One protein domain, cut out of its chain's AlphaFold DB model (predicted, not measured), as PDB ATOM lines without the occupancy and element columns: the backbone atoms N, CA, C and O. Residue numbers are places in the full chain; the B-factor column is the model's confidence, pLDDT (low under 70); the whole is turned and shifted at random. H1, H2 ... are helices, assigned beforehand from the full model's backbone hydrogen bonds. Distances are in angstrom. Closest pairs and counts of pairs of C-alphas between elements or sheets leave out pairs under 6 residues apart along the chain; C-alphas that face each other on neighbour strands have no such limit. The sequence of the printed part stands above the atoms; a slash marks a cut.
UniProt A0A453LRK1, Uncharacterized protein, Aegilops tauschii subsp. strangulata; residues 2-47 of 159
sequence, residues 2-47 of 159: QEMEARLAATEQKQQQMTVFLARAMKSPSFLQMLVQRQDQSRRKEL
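Overview. This is residues 2 to 47 of the 159 residues of an uncharacterized protein of Aegilops tauschii subsp. strangulata (UniProt A0A453LRK1). Two helices, H1 and then H2, meet near their ends at a corner and make an open L, with H1 as the longer arm and H2 as the shorter. The two arms share little more than the corner, and residues 2 to 20 of H1 and residues 36 to 47 of H2 stand free. The printed part has 46 residues with two named helices and no named strand, and the class is all helix. It is extended, with a radius of gyration of the C-alphas of 15.7 A, and its C-alphas span 44 by 30 by 5 A, an outline that is only just flat.

Along the chain. H1 covers residues 2 to 27 and measures 37.3 A from first to last C-alpha. It begins at C-alpha 2 at (-50.422, 63.625, -49.646) and ends at C-alpha 27 at (-22.919, 38.482, -50.954). H2 covers residues 29 to 47 and measures 27.9 A, ending at C-alpha 47 at (-17.099, 52.049, -21.765).

Arrangement. H1 and H2 only just touch, and only at the corner by their link, with 3 pairs of C-alphas within 8 A. H1 touches H2 with residues 24 to 25 alone, and H2 touches H1 with residues 31 to 32 alone. The closest C-alphas of the two are those of Ala 25 and Phe 31, 6.0 A apart. Their lines stand at 72 degrees, only just about perpendicular, and their centres are 24.0 A apart. In H1 every O i to N i+4 pair is within hydrogen-bond range; in H2 14 of 15 are.

Size, cuts and confidence. The two C-alphas farthest apart are those of Gln 2 and Leu 47, at 45.0 A. The printed part has no cut, and the link from H1 to H2, one residue, is tight. The mean pLDDT of the printed part is 79.6, and residues 43 to 47 are under 70.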
ATOM      1  N   GLN A   2     -51.882  63.431 -49.734       80.69
ATOM      2  CA  GLN A   2     -50.422  63.625 -49.646       80.69
ATOM      3  C   GLN A   2     -49.734  63.051 -48.389       80.69
ATOM      4  O   GLN A   2     -48.650  62.492 -48.487       80.69
ATOM      5  N   GLU A   3     -50.348  63.126 -47.203       84.56
ATOM      6  CA  GLU A   3     -49.740  62.554 -45.984       84.56
ATOM      7  C   GLU A   3     -49.641  61.023 -46.014       84.56
ATOM      8  O   GLU A   3     -48.701  60.438 -45.477       84.56
ATOM      9  N   MET A   4     -50.616  60.362 -46.642       84.50
ATOM     10  CA  MET A   4     -50.619  58.909 -46.796       84.50
ATOM     11  C   MET A   4     -49.556  58.479 -47.809       84.50
ATOM     12  O   MET A   4     -48.828  57.526 -47.552       84.50
ATOM     13  N   GLU A   5     -49.421  59.221 -48.908       86.00
ATOM     14  CA  GLU A   5     -48.376  59.013 -49.917       86.00
ATOM     15  C   GLU A   5     -46.975  59.203 -49.322       86.00
ATOM     16  O   GLU A   5     -46.106  58.361 -49.520       86.00
ATOM     17  N   ALA A   6     -46.770  60.249 -48.514       83.06
ATOM     18  CA  ALA A   6     -45.494  60.500 -47.846       83.06
ATOM     19  C   ALA A   6     -45.115  59.378 -46.865       83.06
ATOM     20  O   ALA A   6     -43.960  58.955 -46.809       83.06
ATOM     21  N   ARG A   7     -46.091  58.859 -46.109       84.06
ATOM     22  CA  ARG A   7     -45.881  57.705 -45.223       84.06
ATOM     23  C   ARG A   7     -45.532  56.446 -46.009       84.06
ATOM     24  O   ARG A   7     -44.622  55.728 -45.604       84.06
ATOM     25  N   LEU A   8     -46.220  56.205 -47.123       86.00
ATOM     26  CA  LEU A   8     -45.979  55.047 -47.980       86.00
ATOM     27  C   LEU A   8     -44.574  55.098 -48.600       86.00
ATOM     28  O   LEU A   8     -43.826  54.128 -48.487       86.00
ATOM     29  N   ALA A   9     -44.169  56.257 -49.123       80.50
ATOM     30  CA  ALA A   9     -42.829  56.481 -49.665       80.50
ATOM     31  C   ALA A   9     -41.729  56.294 -48.605       80.50
ATOM     32  O   ALA A   9     -40.713  55.655 -48.869       80.50
ATOM     33  N   ALA A  10     -41.941  56.785 -47.378       82.81
ATOM     34  CA  ALA A  10     -40.989  56.589 -46.284       82.81
ATOM     35  C   ALA A  10     -40.825  55.102 -45.917       82.81
ATOM     36  O   ALA A  10     -39.712  54.637 -45.663       82.81
ATOM     37  N   THR A  11     -41.922  54.336 -45.904       84.62
ATOM     38  CA  THR A  11     -41.852  52.888 -45.653       84.62
ATOM     39  C   THR A  11     -41.206  52.123 -46.804       84.62
ATOM     40  O   THR A  11     -40.448  51.191 -46.546       84.62
ATOM     41  N   GLU A  12     -41.445  52.534 -48.049       85.06
ATOM     42  CA  GLU A  12     -40.832  51.939 -49.237       85.06
ATOM     43  C   GLU A  12     -39.320  52.183 -49.255       85.06
ATOM     44  O   GLU A  12     -38.546  51.238 -49.371       85.06
ATOM     45  N   GLN A  13     -38.879  53.418 -49.011       82.00
ATOM     46  CA  GLN A  13     -37.457  53.748 -48.909       82.00
ATOM     47  C   GLN A  13     -36.751  52.924 -47.819       82.00
ATOM     48  O   GLN A  13     -35.643  52.430 -48.025       82.00
ATOM     49  N   LYS A  14     -37.400  52.719 -46.665       82.81
ATOM     50  CA  LYS A  14     -36.873  51.870 -45.583       82.81
ATOM     51  C   LYS A  14     -36.756  50.408 -46.014       82.81
ATOM     52  O   LYS A  14     -35.736  49.771 -45.748       82.81
ATOM     53  N   GLN A  15     -37.784  49.874 -46.674       85.06
ATOM     54  CA  GLN A  15     -37.738  48.518 -47.225       85.06
ATOM     55  C   GLN A  15     -36.607  48.381 -48.243       85.06
ATOM     56  O   GLN A  15     -35.925  47.355 -48.249       85.06
ATOM     57  N   GLN A  16     -36.349  49.429 -49.029       84.31
ATOM     58  CA  GLN A  16     -35.253  49.431 -49.985       84.31
ATOM     59  C   GLN A  16     -33.883  49.377 -49.321       84.31
ATOM     60  O   GLN A  16     -33.073  48.514 -49.654       84.31
ATOM     61  N   GLN A  17     -33.652  50.221 -48.318       82.88
ATOM     62  CA  GLN A  17     -32.400  50.222 -47.557       82.88
ATOM     63  C   GLN A  17     -32.148  48.878 -46.858       82.88
ATOM     64  O   GLN A  17     -31.038  48.352 -46.911       82.88
ATOM     65  N   MET A  18     -33.184  48.289 -46.253       85.06
ATOM     66  CA  MET A  18     -33.100  46.965 -45.629       85.06
ATOM     67  C   MET A  18     -32.767  45.872 -46.649       85.06
ATOM     68  O   MET A  18     -31.919  45.023 -46.389       85.06
ATOM     69  N   THR A  19     -33.403  45.914 -47.818       86.25
ATOM     70  CA  THR A  19     -33.193  44.936 -48.891       86.25
ATOM     71  C   THR A  19     -31.759  44.973 -49.412       86.25
ATOM     72  O   THR A  19     -31.112  43.930 -49.500       86.25
ATOM     73  N   VAL A  20     -31.231  46.168 -49.684       84.50
ATOM     74  CA  VAL A  20     -29.845  46.354 -50.142       84.50
ATOM     75  C   VAL A  20     -28.848  45.878 -49.086       84.50
ATOM     76  O   VAL A  20     -27.905  45.155 -49.401       84.50
ATOM     77  N   PHE A  21     -29.074  46.219 -47.816       85.69
ATOM     78  CA  PHE A  21     -28.216  45.769 -46.720       85.69
ATOM     79  C   PHE A  21     -28.167  44.244 -46.608       85.69
ATOM     80  O   PHE A  21     -27.088  43.668 -46.475       85.69
ATOM     81  N   LEU A  22     -29.325  43.583 -46.676       87.19
ATOM     82  CA  LEU A  22     -29.399  42.125 -46.612       87.19
ATOM     83  C   LEU A  22     -28.694  41.482 -47.806       87.19
ATOM     84  O   LEU A  22     -27.926  40.542 -47.615       87.19
ATOM     85  N   ALA A  23     -28.889  42.016 -49.012       86.44
ATOM     86  CA  ALA A  23     -28.193  41.538 -50.199       86.44
ATOM     87  C   ALA A  23     -26.667  41.655 -50.043       86.44
ATOM     88  O   ALA A  23     -25.947  40.681 -50.271       86.44
ATOM     89  N   ARG A  24     -26.173  42.794 -49.539       84.06
ATOM     90  CA  ARG A  24     -24.745  43.007 -49.267       84.06
ATOM     91  C   ARG A  24     -24.212  42.062 -48.192       84.06
ATOM     92  O   ARG A  24     -23.150  41.475 -48.379       84.06
ATOM     93  N   ALA A  25     -24.958  41.842 -47.111       85.06
ATOM     94  CA  ALA A  25     -24.595  40.885 -46.064       85.06
ATOM     95  C   ALA A  25     -24.531  39.435 -46.567       85.06
ATOM     96  O   ALA A  25     -23.685  38.665 -46.116       85.06
ATOM     97  N   MET A  26     -25.405  39.064 -47.505       82.94
ATOM     98  CA  MET A  26     -25.419  37.731 -48.109       82.94
ATOM     99  C   MET A  26     -24.277  37.528 -49.110       82.94
ATOM    100  O   MET A  26     -23.692  36.449 -49.143       82.94
ATOM    101  N   LYS A  27     -23.961  38.547 -49.916       82.56
ATOM    102  CA  LYS A  27     -22.919  38.482 -50.954       82.56
ATOM    103  C   LYS A  27     -21.509  38.684 -50.412       82.56
ATOM    104  O   LYS A  27     -20.571  38.065 -50.901       82.56
ATOM    105  N   SER A  28     -21.364  39.484 -49.358       79.75
ATOM    106  CA  SER A  28     -20.078  39.781 -48.729       79.75
ATOM    107  C   SER A  28     -20.078  39.373 -47.249       79.75
ATOM    108  O   SER A  28     -20.355  40.175 -46.363       79.75
ATOM    109  N   PRO A  29     -19.727  38.119 -46.912       79.62
ATOM    110  CA  PRO A  29     -19.619  37.693 -45.514       79.62
ATOM    111  C   PRO A  29     -18.601  38.513 -44.698       79.62
ATOM    112  O   PRO A  29     -18.712  38.608 -43.474       79.62
ATOM    113  N   SER A  30     -17.616  39.129 -45.363       78.69
ATOM    114  CA  SER A  30     -16.657  40.075 -44.775       78.69
ATOM    115  C   SER A  30     -17.325  41.348 -44.244       78.69
ATOM    116  O   SER A  30     -16.907  41.861 -43.206       78.69
ATOM    117  N   PHE A  31     -18.402  41.820 -44.878       79.75
ATOM    118  CA  PHE A  31     -19.176  42.976 -44.421       79.75
ATOM    119  C   PHE A  31     -19.738  42.760 -43.012       79.75
ATOM    120  O   PHE A  31     -19.654  43.647 -42.163       79.75
ATOM    121  N   LEU A  32     -20.213  41.548 -42.709       80.12
ATOM    122  CA  LEU A  32     -20.668  41.196 -41.361       80.12
ATOM    123  C   LEU A  32     -19.520  41.198 -40.341       80.12
ATOM    124  O   LEU A  32     -19.712  41.621 -39.202       80.12
ATOM    125  N   GLN A  33     -18.319  40.768 -40.741       79.06
ATOM    126  CA  GLN A  33     -17.145  40.791 -39.861       79.06
ATOM    127  C   GLN A  33     -16.728  42.224 -39.514       79.06
ATOM    128  O   GLN A  33     -16.472  42.516 -38.344       79.06
ATOM    129  N   MET A  34     -16.711  43.128 -40.502       77.06
ATOM    130  CA  MET A  34     -16.432  44.550 -40.267       77.06
ATOM    131  C   MET A  34     -17.473  45.178 -39.339       77.06
ATOM    132  O   MET A  34     -17.127  45.916 -38.413       77.06
ATOM    133  N   LEU A  35     -18.744  44.821 -39.525       79.56
ATOM    134  CA  LEU A  35     -19.844  45.332 -38.720       79.56
ATOM    135  C   LEU A  35     -19.735  44.915 -37.242       79.56
ATOM    136  O   LEU A  35     -19.853  45.761 -36.351       79.56
ATOM    137  N   VAL A  36     -19.420  43.644 -36.971       79.00
ATOM    138  CA  VAL A  36     -19.170  43.137 -35.607       79.00
ATOM    139  C   VAL A  36     -17.954  43.821 -34.980       79.00
ATOM    140  O   VAL A  36     -18.014  44.284 -33.839       79.00
ATOM    141  N   GLN A  37     -16.858  43.954 -35.731       77.75
ATOM    142  CA  GLN A  37     -15.643  44.596 -35.231       77.75
ATOM    143  C   GLN A  37     -15.887  46.069 -34.869       77.75
ATOM    144  O   GLN A  37     -15.376  46.552 -33.852       77.75
ATOM    145  N   ARG A  38     -16.692  46.784 -35.663       70.81
ATOM    146  CA  ARG A  38     -17.075  48.175 -35.398       70.81
ATOM    147  C   ARG A  38     -17.965  48.291 -34.161       70.81
ATOM    148  O   ARG A  38     -17.720  49.170 -33.335       70.81
ATOM    149  N   GLN A  39     -18.934  47.392 -33.984       74.12
ATOM    150  CA  GLN A  39     -19.792  47.357 -32.795       74.12
ATOM    151  C   GLN A  39     -18.973  47.141 -31.514       74.12
ATOM    152  O   GLN A  39     -19.131  47.877 -30.537       74.12
ATOM    153  N   ASP A  40     -18.035  46.192 -31.531       73.12
ATOM    154  CA  ASP A  40     -17.139  45.936 -30.401       73.12
ATOM    155  C   ASP A  40     -16.260  47.148 -30.073       73.12
ATOM    156  O   ASP A  40     -16.034  47.470 -28.903       73.12
ATOM    157  N   GLN A  41     -15.764  47.851 -31.094       71.50
ATOM    158  CA  GLN A  41     -15.001  49.081 -30.904       71.50
ATOM    159  C   GLN A  41     -15.858  50.208 -30.319       71.50
ATOM    160  O   GLN A  41     -15.394  50.888 -29.404       71.50
ATOM    161  N   SER A  42     -17.087  50.402 -30.802       71.06
ATOM    162  CA  SER A  42     -18.023  51.397 -30.261       71.06
ATOM    163  C   SER A  42     -18.354  51.107 -28.801       71.06
ATOM    164  O   SER A  42     -18.198  51.987 -27.958       71.06
ATOM    165  N   ARG A  43     -18.664  49.850 -28.464       67.62
ATOM    166  CA  ARG A  43     -18.920  49.425 -27.082       67.62
ATOM    167  C   ARG A  43     -17.710  49.657 -26.175       67.62
ATOM    168  O   ARG A  43     -17.849  50.115 -25.045       67.62
ATOM    169  N   ARG A  44     -16.495  49.371 -26.655       62.91
ATOM    170  CA  ARG A  44     -15.255  49.646 -25.904       62.91
ATOM    171  C   ARG A  44     -15.012  51.144 -25.714       62.91
ATOM    172  O   ARG A  44     -14.559  51.538 -24.641       62.91
ATOM    173  N   LYS A  45     -15.311  51.970 -26.721       69.44
ATOM    174  CA  LYS A  45     -15.193  53.435 -26.648       69.44
ATOM    175  C   LYS A  45     -16.202  54.032 -25.669       69.44
ATOM    176  O   LYS A  45     -15.796  54.826 -24.829       69.44
ATOM    177  N   GLU A  46     -17.456  53.592 -25.704       63.88
ATOM    178  CA  GLU A  46     -18.499  54.012 -24.759       63.88
ATOM    179  C   GLU A  46     -18.112  53.667 -23.313       63.88
ATOM    180  O   GLU A  46     -18.178  54.510 -22.419       63.88
ATOM    181  N   LEU A  47     -17.606  52.449 -23.078       59.94
ATOM    182  CA  LEU A  47     -17.099  52.049 -21.765       59.94
ATOM    183  C   LEU A  47     -15.906  52.910 -21.326       59.94
ATOM    184  O   LEU A  47     -15.841  53.313 -20.166       59.94
TER     185      LEU A  47